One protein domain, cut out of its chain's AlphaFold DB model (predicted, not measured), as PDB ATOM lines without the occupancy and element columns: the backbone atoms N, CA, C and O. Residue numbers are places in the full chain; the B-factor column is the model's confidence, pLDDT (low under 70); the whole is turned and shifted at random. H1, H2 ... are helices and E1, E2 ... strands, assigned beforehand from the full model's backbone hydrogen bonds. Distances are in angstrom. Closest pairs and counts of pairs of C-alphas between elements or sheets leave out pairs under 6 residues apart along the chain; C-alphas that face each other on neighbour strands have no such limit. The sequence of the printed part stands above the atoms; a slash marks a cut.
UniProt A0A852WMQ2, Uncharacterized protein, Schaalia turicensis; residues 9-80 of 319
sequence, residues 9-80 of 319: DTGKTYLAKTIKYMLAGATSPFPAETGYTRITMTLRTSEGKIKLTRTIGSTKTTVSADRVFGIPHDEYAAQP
ATOM      1  N   ASP A   9      39.398 -12.843 -13.506       57.19
ATOM      2  CA  ASP A   9      39.655 -13.959 -14.437       57.19
ATOM      3  C   ASP A   9      38.471 -14.924 -14.581       57.19
ATOM      4  O   ASP A   9      38.401 -15.733 -15.514       57.19
ATOM      5  N   THR A  10      37.504 -14.853 -13.667       61.09
ATOM      6  CA  THR A  10      36.402 -15.806 -13.600       61.09
ATOM      7  C   THR A  10      35.441 -15.624 -14.780       61.09
ATOM      8  O   THR A  10      35.079 -16.604 -15.432       61.09
ATOM      9  N   GLY A  11      35.084 -14.380 -15.126       60.88
ATOM     10  CA  GLY A  11      34.142 -14.082 -16.216       60.88
ATOM     11  C   GLY A  11      34.677 -14.441 -17.607       60.88
ATOM     12  O   GLY A  11      33.978 -15.065 -18.409       60.88
ATOM     13  N   LYS A  12      35.951 -14.129 -17.871       72.06
ATOM     14  CA  LYS A  12      36.611 -14.404 -19.159       72.06
ATOM     15  C   LYS A  12      36.801 -15.902 -19.390       72.06
ATOM     16  O   LYS A  12      36.531 -16.417 -20.477       72.06
ATOM     17  N   THR A  13      37.168 -16.626 -18.334       76.25
ATOM     18  CA  THR A  13      37.283 -18.087 -18.368       76.25
ATOM     19  C   THR A  13      35.938 -18.751 -18.674       76.25
ATOM     20  O   THR A  13      35.885 -19.711 -19.448       76.25
ATOM     21  N   TYR A  14      34.833 -18.245 -18.115       79.31
ATOM     22  CA  TYR A  14      33.500 -18.777 -18.412       79.31
ATOM     23  C   TYR A  14      33.067 -18.544 -19.859       79.31
ATOM     24  O   TYR A  14      32.495 -19.452 -20.468       79.31
ATOM     25  N   LEU A  15      33.369 -17.381 -20.441       82.12
ATOM     26  CA  LEU A  15      33.090 -17.122 -21.854       82.12
ATOM     27  C   LEU A  15      33.814 -18.136 -22.750       82.12
ATOM     28  O   LEU A  15      33.199 -18.771 -23.610       82.12
ATOM     29  N   ALA A  16      35.102 -18.357 -22.496       80.00
ATOM     30  CA  ALA A  16      35.908 -19.287 -23.275       80.00
ATOM     31  C   ALA A  16      35.416 -20.746 -23.127       80.00
ATOM     32  O   ALA A  16      35.288 -21.472 -24.117       80.00
ATOM     33  N   LYS A  17      35.026 -21.153 -21.907       82.81
ATOM     34  CA  LYS A  17      34.370 -22.448 -21.643       82.81
ATOM     35  C   LYS A  17      33.033 -22.583 -22.374       82.81
ATOM     36  O   LYS A  17      32.736 -23.658 -22.890       82.81
ATOM     37  N   THR A  18      32.248 -21.512 -22.454       86.94
ATOM     38  CA  THR A  18      30.945 -21.488 -23.142       86.94
ATOM     39  C   THR A  18      31.107 -21.704 -24.643       86.94
ATOM     40  O   THR A  18      30.406 -22.534 -25.224       86.94
ATOM     41  N   ILE A  19      32.080 -21.029 -25.263       86.25
ATOM     42  CA  ILE A  19      32.420 -21.226 -26.679       86.25
ATOM     43  C   ILE A  19      32.855 -22.677 -26.916       86.25
ATOM     44  O   ILE A  19      32.330 -23.343 -27.812       86.25
ATOM     45  N   LYS A  20      33.751 -23.208 -26.071       84.38
ATOM     46  CA  LYS A  20      34.178 -24.610 -26.166       84.38
ATOM     47  C   LYS A  20      32.999 -25.576 -26.021       84.38
ATOM     48  O   LYS A  20      32.922 -26.545 -26.770       84.38
ATOM     49  N   TYR A  21      32.072 -25.319 -25.098       87.06
ATOM     50  CA  TYR A  21      30.887 -26.151 -24.891       87.06
ATOM     51  C   TYR A  21      29.970 -26.193 -26.116       87.06
ATOM     52  O   TYR A  21      29.515 -27.269 -26.502       87.06
ATOM     53  N   MET A  22      29.739 -25.046 -26.756       87.44
ATOM     54  CA  MET A  22      28.909 -24.969 -27.959       87.44
ATOM     55  C   MET A  22      29.542 -25.671 -29.163       87.44
ATOM     56  O   MET A  22      28.823 -26.270 -29.957       87.44
ATOM     57  N   LEU A  23      30.868 -25.602 -29.297       83.75
ATOM     58  CA  LEU A  23      31.581 -26.121 -30.464       83.75
ATOM     59  C   LEU A  23      32.006 -27.592 -30.329       83.75
ATOM     60  O   LEU A  23      31.984 -28.328 -31.310       83.75
ATOM     61  N   ALA A  24      32.436 -28.029 -29.143       76.25
ATOM     62  CA  ALA A  24      33.139 -29.309 -28.984       76.25
ATOM     63  C   ALA A  24      32.933 -30.012 -27.630       76.25
ATOM     64  O   ALA A  24      33.440 -31.117 -27.419       76.25
ATOM     65  N   GLY A  25      32.255 -29.369 -26.678       69.88
ATOM     66  CA  GLY A  25      32.226 -29.814 -25.289       69.88
ATOM     67  C   GLY A  25      31.013 -30.668 -24.926       69.88
ATOM     68  O   GLY A  25      29.881 -30.399 -25.330       69.88
ATOM     69  N   ALA A  26      31.255 -31.671 -24.084       65.81
ATOM     70  CA  ALA A  26      30.218 -32.353 -23.309       65.81
ATOM     71  C   ALA A  26      30.061 -31.741 -21.901       65.81
ATOM     72  O   ALA A  26      28.976 -31.769 -21.330       65.81
ATOM     73  N   THR A  27      31.133 -31.158 -21.358       76.50
ATOM     74  CA  THR A  27      31.182 -30.615 -19.994       76.50
ATOM     75  C   THR A  27      30.479 -29.267 -19.900       76.50
ATOM     76  O   THR A  27      30.837 -28.344 -20.631       76.50
ATOM     77  N   SER A  28      29.522 -29.142 -18.975       76.94
ATOM     78  CA  SER A  28      28.825 -27.878 -18.708       76.94
ATOM     79  C   SER A  28      29.823 -26.742 -18.430       76.94
ATOM     80  O   SER A  28      30.740 -26.928 -17.624       76.94
ATOM     81  N   PRO A  29      29.660 -25.562 -19.057       79.44
ATOM     82  CA  PRO A  29      30.560 -24.433 -18.849       79.44
ATOM     83  C   PRO A  29      30.348 -23.747 -17.493       79.44
ATOM     84  O   PRO A  29      31.269 -23.092 -17.002       79.44
ATOM     85  N   PHE A  30      29.174 -23.931 -16.878       79.81
ATOM     86  CA  PHE A  30      28.791 -23.316 -15.609       79.81
ATOM     87  C   PHE A  30      28.409 -24.366 -14.552       79.81
ATOM     88  O   PHE A  30      27.855 -25.416 -14.906       79.81
ATOM     89  N   PRO A  31      28.640 -24.074 -13.258       75.38
ATOM     90  CA  PRO A  31      27.990 -24.774 -12.153       75.38
ATOM     91  C   PRO A  31      26.465 -24.602 -12.209       75.38
ATOM     92  O   PRO A  31      25.971 -23.555 -12.641       75.38
ATOM     93  N   ALA A  32      25.718 -25.596 -11.722       73.38
ATOM     94  CA  ALA A  32      24.250 -25.564 -11.697       73.38
ATOM     95  C   ALA A  32      23.682 -24.368 -10.901       73.38
ATOM     96  O   ALA A  32      22.610 -23.860 -11.215       73.38
ATOM     97  N   GLU A  33      24.441 -23.872  -9.925       75.50
ATOM     98  CA  GLU A  33      24.091 -22.755  -9.036       75.50
ATOM     99  C   GLU A  33      23.974 -21.400  -9.750       75.50
ATOM    100  O   GLU A  33      23.414 -20.454  -9.206       75.50
ATOM    101  N   THR A  34      24.477 -21.291 -10.981       77.12
ATOM    102  CA  THR A  34      24.460 -20.033 -11.742       77.12
ATOM    103  C   THR A  34      23.086 -19.661 -12.304       77.12
ATOM    104  O   THR A  34      22.895 -18.528 -12.736       77.12
ATOM    105  N   GLY A  35      22.129 -20.597 -12.342       80.31
ATOM    106  CA  GLY A  35      20.779 -20.368 -12.872       80.31
ATOM    107  C   GLY A  35      20.685 -20.260 -14.402       80.31
ATOM    108  O   GLY A  35      19.583 -20.136 -14.939       80.31
ATOM    109  N   TYR A  36      21.803 -20.340 -15.131       83.00
ATOM    110  CA  TYR A  36      21.786 -20.363 -16.594       83.00
ATOM    111  C   TYR A  36      21.243 -21.692 -17.119       83.00
ATOM    112  O   TYR A  36      21.639 -22.767 -16.675       83.00
ATOM    113  N   THR A  37      20.366 -21.620 -18.121       85.25
ATOM    114  CA  THR A  37      19.689 -22.800 -18.687       85.25
ATOM    115  C   THR A  37      20.021 -23.039 -20.154       85.25
ATOM    116  O   THR A  37      20.049 -24.182 -20.608       85.25
ATOM    117  N   ARG A  38      20.280 -21.978 -20.924       90.25
ATOM    118  CA  ARG A  38      20.411 -22.046 -22.381       90.25
ATOM    119  C   ARG A  38      21.516 -21.134 -22.881       90.25
ATOM    120  O   ARG A  38      21.632 -19.993 -22.450       90.25
ATOM    121  N   ILE A  39      22.268 -21.628 -23.858       90.44
ATOM    122  CA  ILE A  39      23.312 -20.886 -24.558       90.44
ATOM    123  C   ILE A  39      22.886 -20.729 -26.016       90.44
ATOM    124  O   ILE A  39      22.379 -21.666 -26.636       90.44
ATOM    125  N   THR A  40      23.071 -19.530 -26.564       92.88
ATOM    126  CA  THR A  40      22.821 -19.238 -27.977       92.88
ATOM    127  C   THR A  40      24.057 -18.602 -28.587       92.88
ATOM    128  O   THR A  40      24.569 -17.617 -28.066       92.88
ATOM    129  N   MET A  41      24.513 -19.152 -29.707       92.62
ATOM    130  CA  MET A  41      25.675 -18.686 -30.451       92.62
ATOM    131  C   MET A  41      25.271 -18.439 -31.899       92.62
ATOM    132  O   MET A  41      24.560 -19.245 -32.492       92.62
ATOM    133  N   THR A  42      25.705 -17.318 -32.471       93.19
ATOM    134  CA  THR A  42      25.495 -17.023 -33.894       93.19
ATOM    135  C   THR A  42      26.846 -16.935 -34.581       93.19
ATOM    136  O   THR A  42      27.651 -16.071 -34.248       93.19
ATOM    137  N   LEU A  43      27.078 -17.830 -35.534       91.00
ATOM    138  CA  LEU A  43      28.242 -17.840 -36.407       91.00
ATOM    139  C   LEU A  43      27.893 -17.074 -37.682       91.00
ATOM    140  O   LEU A  43      26.820 -17.272 -38.254       91.00
ATOM    141  N   ARG A  44      28.780 -16.177 -38.110       90.44
ATOM    142  CA  ARG A  44      28.650 -15.436 -39.367       90.44
ATOM    143  C   ARG A  44      29.801 -15.824 -40.280       90.44
ATOM    144  O   ARG A  44      30.951 -15.773 -39.862       90.44
ATOM    145  N   THR A  45      29.461 -16.192 -41.503       88.38
ATOM    146  CA  THR A  45      30.395 -16.464 -42.599       88.38
ATOM    147  C   THR A  45      30.158 -15.434 -43.707       88.38
ATOM    148  O   THR A  45      29.234 -14.622 -43.608       88.38
ATOM    149  N   SER A  46      30.972 -15.455 -44.762       86.25
ATOM    150  CA  SER A  46      30.746 -14.636 -45.961       86.25
ATOM    151  C   SER A  46      29.440 -14.976 -46.684       86.25
ATOM    152  O   SER A  46      28.874 -14.114 -47.347       86.25
ATOM    153  N   GLU A  47      28.954 -16.210 -46.546       85.12
ATOM    154  CA  GLU A  47      27.787 -16.721 -47.273       85.12
ATOM    155  C   GLU A  47      26.475 -16.509 -46.511       85.12
ATOM    156  O   GLU A  47      25.414 -16.355 -47.114       85.12
ATOM    157  N   GLY A  48      26.530 -16.463 -45.179       89.44
ATOM    158  CA  GLY A  48      25.347 -16.298 -44.340       89.44
ATOM    159  C   GLY A  48      25.614 -16.542 -42.860       89.44
ATOM    160  O   GLY A  48      26.762 -16.650 -42.409       89.44
ATOM    161  N   LYS A  49      24.537 -16.630 -42.075       92.44
ATOM    162  CA  LYS A  49      24.606 -16.887 -40.629       92.44
ATOM    163  C   LYS A  49      24.028 -18.249 -40.246       92.44
ATOM    164  O   LYS A  49      23.060 -18.730 -40.834       92.44
ATOM    165  N   ILE A  50      24.583 -18.820 -39.182       93.75
ATOM    166  CA  ILE A  50      24.062 -20.013 -38.510       93.75
ATOM    167  C   ILE A  50      23.897 -19.711 -37.026       93.75
ATOM    168  O   ILE A  50      24.804 -19.204 -36.369       93.75
ATOM    169  N   LYS A  51      22.722 -20.024 -36.486       94.19
ATOM    170  CA  LYS A  51      22.383 -19.891 -35.074       94.19
ATOM    171  C   LYS A  51      22.318 -21.274 -34.435       94.19
ATOM    172  O   LYS A  51      21.557 -22.133 -34.873       94.19
ATOM    173  N   LEU A  52      23.102 -21.457 -33.382       93.56
ATOM    174  CA  LEU A  52      23.171 -22.660 -32.565       93.56
ATOM    175  C   LEU A  52      22.577 -22.346 -31.194       93.56
ATOM    176  O   LEU A  52      23.005 -21.399 -30.532       93.56
ATOM    177  N   THR A  53      21.612 -23.141 -30.748       93.00
ATOM    178  CA  THR A  53      20.984 -22.995 -29.434       93.00
ATOM    179  C   THR A  53      21.036 -24.324 -28.696       93.00
ATOM    180  O   THR A  53      20.490 -25.321 -29.159       93.00
ATOM    181  N   ARG A  54      21.687 -24.342 -27.531       90.88
ATOM    182  CA  ARG A  54      21.869 -25.549 -26.718       90.88
ATOM    183  C   ARG A  54      21.389 -25.313 -25.294       90.88
ATOM    184  O   ARG A  54      21.785 -24.340 -24.651       90.88
ATOM    185  N   THR A  55      20.552 -26.213 -24.796       89.38
ATOM    186  CA  THR A  55      20.194 -26.269 -23.373       89.38
ATOM    187  C   THR A  55      21.338 -26.924 -22.604       89.38
ATOM    188  O   THR A  55      21.862 -27.955 -23.032       89.38
ATOM    189  N   ILE A  56      21.745 -26.332 -21.484       86.25
ATOM    190  CA  ILE A  56      22.828 -26.860 -20.650       86.25
ATOM    191  C   ILE A  56      22.417 -28.237 -20.114       86.25
ATOM    192  O   ILE A  56      21.307 -28.417 -19.625       86.25
ATOM    193  N   GLY A  57      23.304 -29.224 -20.260       79.38
ATOM    194  CA  GLY A  57      23.033 -30.624 -19.912       79.38
ATOM    195  C   GLY A  57      22.386 -31.448 -21.032       79.38
ATOM    196  O   GLY A  57      22.347 -32.670 -20.931       79.38
ATOM    197  N   SER A  58      21.952 -30.820 -22.132       83.56
ATOM    198  CA  SER A  58      21.458 -31.543 -23.309       83.56
ATOM    199  C   SER A  58      22.602 -32.066 -24.186       83.56
ATOM    200  O   SER A  58      23.644 -31.418 -24.369       83.56
ATOM    201  N   THR A  59      22.387 -33.235 -24.786       82.44
ATOM    202  CA  THR A  59      23.262 -33.836 -25.806       82.44
ATOM    203  C   THR A  59      22.987 -33.298 -27.214       82.44
ATOM    204  O   THR A  59      23.855 -33.401 -28.085       82.44
ATOM    205  N   LYS A  60      21.813 -32.688 -27.427       87.50
ATOM    206  CA  LYS A  60      21.375 -32.121 -28.706       87.50
ATOM    207  C   LYS A  60      21.431 -30.596 -28.709       87.50
ATOM    208  O   LYS A  60      21.312 -29.944 -27.671       87.50
ATOM    209  N   THR A  61      21.615 -30.039 -29.900       90.62
ATOM    210  CA  THR A  61      21.656 -28.599 -30.168       90.62
ATOM    211  C   THR A  61      20.689 -28.281 -31.293       90.62
ATOM    212  O   THR A  61      20.754 -28.888 -32.359       90.62
ATOM    213  N   THR A  62      19.822 -27.301 -31.077       92.88
ATOM    214  CA  THR A  62      18.950 -26.771 -32.120       92.88
ATOM    215  C   THR A  62      19.770 -25.893 -33.058       92.88
ATOM    216  O   THR A  62      20.446 -24.960 -32.609       92.88
ATOM    217  N   VAL A  63      19.701 -26.165 -34.357       93.38
ATOM    218  CA  VAL A  63      20.416 -25.409 -35.389       93.38
ATOM    219  C   VAL A  63      19.417 -24.701 -36.291       93.38
ATOM    220  O   VAL A  63      18.406 -25.262 -36.691       93.38
ATOM    221  N   SER A  64      19.686 -23.439 -36.606       93.06
ATOM    222  CA  SER A  64      18.957 -22.658 -37.602       93.06
ATOM    223  C   SER A  64      19.972 -21.992 -38.514       93.06
ATOM    224  O   SER A  64      20.735 -21.142 -38.059       93.06
ATOM    225  N   ALA A  65      19.977 -22.351 -39.790       91.75
ATOM    226  CA  ALA A  65      20.876 -21.789 -40.788       91.75
ATOM    227  C   ALA A  65      20.101 -20.962 -41.821       91.75
ATOM    228  O   ALA A  65      18.909 -21.192 -42.043       91.75
ATOM    229  N   ASP A  66      20.773 -20.004 -42.457       89.94
ATOM    230  CA  ASP A  66      20.240 -19.373 -43.663       89.94
ATOM    231  C   ASP A  66      20.093 -20.412 -44.793       89.94
ATOM    232  O   ASP A  66      20.835 -21.393 -44.864       89.94
ATOM    233  N   ARG A  67      19.143 -20.181 -45.714       86.50
ATOM    234  CA  ARG A  67      18.792 -21.139 -46.783       86.50
ATOM    235  C   ARG A  67      19.969 -21.540 -47.677       86.50
ATOM    236  O   ARG A  67      19.938 -22.634 -48.228       86.50
ATOM    237  N   VAL A  68      20.982 -20.680 -47.797       85.50
ATOM    238  CA  VAL A  68      22.189 -20.916 -48.607       85.50
ATOM    239  C   VAL A  68      22.924 -22.201 -48.213       85.50
ATOM    240  O   VAL A  68      23.449 -22.885 -49.080       85.50
ATOM    241  N   PHE A  69      22.880 -22.588 -46.935       85.31
ATOM    242  CA  PHE A  69      23.581 -23.776 -46.442       85.31
ATOM    243  C   PHE A  69      22.802 -25.081 -46.648       85.31
ATOM    244  O   PHE A  69      23.340 -26.156 -46.397       85.31
ATOM    245  N   GLY A  70      21.519 -25.016 -47.027       85.75
ATOM    246  CA  GLY A  70      20.676 -26.206 -47.189       85.75
ATOM    247  C   GLY A  70      20.464 -27.030 -45.909       85.75
ATOM    248  O   GLY A  70      20.050 -28.183 -45.990       85.75
ATOM    249  N   ILE A  71      20.747 -26.469 -44.727       87.62
ATOM    250  CA  ILE A  71      20.600 -27.152 -43.434       87.62
ATOM    251  C   ILE A  71      19.199 -26.861 -42.874       87.62
ATOM    252  O   ILE A  71      18.891 -25.690 -42.616       87.62
ATOM    253  N   PRO A  72      18.344 -27.881 -42.662       88.56
ATOM    254  CA  PRO A  72      17.021 -27.669 -42.096       88.56
ATOM    255  C   PRO A  72      17.100 -27.244 -40.629       88.56
ATOM    256  O   PRO A  72      18.040 -27.575 -39.899       88.56
ATOM    257  N   HIS A  73      16.086 -26.502 -40.191       91.56
ATOM    258  CA  HIS A  73      15.945 -26.147 -38.787       91.56
ATOM    259  C   HIS A  73      15.511 -27.373 -37.982       91.56
ATOM    260  O   HIS A  73      14.363 -27.794 -38.098       91.56
ATOM    261  N   ASP A  74      16.425 -27.932 -37.192       92.62
ATOM    262  CA  ASP A  74      16.176 -29.143 -36.406       92.62
ATOM    263  C   ASP A  74      17.146 -29.254 -35.214       92.62
ATOM    264  O   ASP A  74      18.034 -28.412 -35.015       92.62
ATOM    265  N   GLU A  75      16.970 -30.290 -34.400       91.50
ATOM    266  CA  GLU A  75      17.870 -30.688 -33.329       91.50
ATOM    267  C   GLU A  75      18.884 -31.731 -33.790       91.50
ATOM    268  O   GLU A  75      18.556 -32.873 -34.103       91.50
ATOM    269  N   TYR A  76      20.159 -31.366 -33.706       90.06
ATOM    270  CA  TYR A  76      21.268 -32.211 -34.116       90.06
ATOM    271  C   TYR A  76      22.069 -32.667 -32.899       90.06
ATOM    272  O   TYR A  76      22.259 -31.919 -31.932       90.06
ATOM    273  N   ALA A  77      22.587 -33.892 -32.943       87.81
ATOM    274  CA  ALA A  77      23.545 -34.357 -31.947       87.81
ATOM    275  C   ALA A  77      24.848 -33.543 -32.031       87.81
ATOM    276  O   ALA A  77      25.277 -33.144 -33.114       87.81
ATOM    277  N   ALA A  78      25.503 -33.301 -30.891       82.62
ATOM    278  CA  ALA A  78      26.721 -32.491 -30.860       82.62
ATOM    279  C   ALA A  78      27.905 -33.132 -31.614       82.62
ATOM    280  O   ALA A  78      28.708 -32.419 -32.213       82.62
ATOM    281  N   GLN A  79      28.032 -34.460 -31.561       79.56
ATOM    282  CA  GLN A  79      29.132 -35.231 -32.145       79.56
ATOM    283  C   GLN A  79      28.603 -36.556 -32.717       79.56
ATOM    284  O   GLN A  79      27.586 -37.057 -32.223       79.56
ATOM    285  N   PRO A  80      29.292 -37.139 -33.712       79.75
ATOM    286  CA  PRO A  80      28.984 -38.476 -34.192       79.75
ATOM    287  C   PRO A  80      29.393 -39.529 -33.154       79.75
ATOM    288  O   PRO A  80      30.471 -39.479 -32.563       79.75
TER     289      PRO A  80
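This is residues 9 to 80 of the 319 residues of an uncharacterized protein of Schaalia turicensis (UniProt A0A852WMQ2). A strongly twisted sheet of four strands, E1 to E4, is met by one helix, H1, which only grazes it with its last turns, residues 18 to 23. The sheet is a meander, each strand the antiparallel neighbour of the one before, in the order E1, E2, E3, E4. The printed part has 72 residues, with one named helix followed by four named strands, and its class is mixed, helices and strands. It is only just compact, close to loose, with a radius of gyration of the C-alphas of 13.1 A, and its outline is elongated, spanning 38 by 23 by 21 A.

H1, residues 9 to 23, is on the sheet but only grazes it with its residues 18 to 23. Every O i to N i+4 pair in H1 is within hydrogen-bond range. The closest C-alphas of H1 and E1, residues 38 to 44, are those of Met 22 and Met 41, 7.5 A apart. Those of H1 and E2, residues 49 to 55, are Met 22 and Arg 54, 7.2 A apart. E1 and E2 form an antiparallel hairpin with 166 degrees between their directions; N 41 and O 52 are within hydrogen-bond range at 2.8 A, and N 39 and O 54 at 2.9 A. E2 and E3, residues 60 to 65, form a hairpin at 160 degrees, with N 51 and O 64 at 2.8 A. E3 and E4, residues 74 to 77, form a hairpin at 133 degrees, with N 61 and O 76 at 2.8 A. The edge strands E1 and E4 are apart. From edge to edge of the sheet the strands' lines turn by 80 degrees.

H1 begins at C-alpha 9, (39.655, -13.959, -14.437), and runs 21.7 A from first to last C-alpha. E1 begins at C-alpha 38, (20.411, -22.046, -22.381), and is 20.0 A long. E2 is 20.1 A long, E3 15.9 A and E4 10.1 A. E4 ends at C-alpha 77, (23.545, -34.357, -31.947).

The two C-alphas farthest apart are those of Asp 9 and Gly 70, at 39.8 A. The printed part has no cut. The link from H1 to E1, residues 24 to 37, is long; the links from E1 to E2 and from E2 to E3 are tight, and that from E3 to E4 is short. The mean pLDDT of the printed part is 84.2, and residues 9 to 11 and 25 to 26 are under 70.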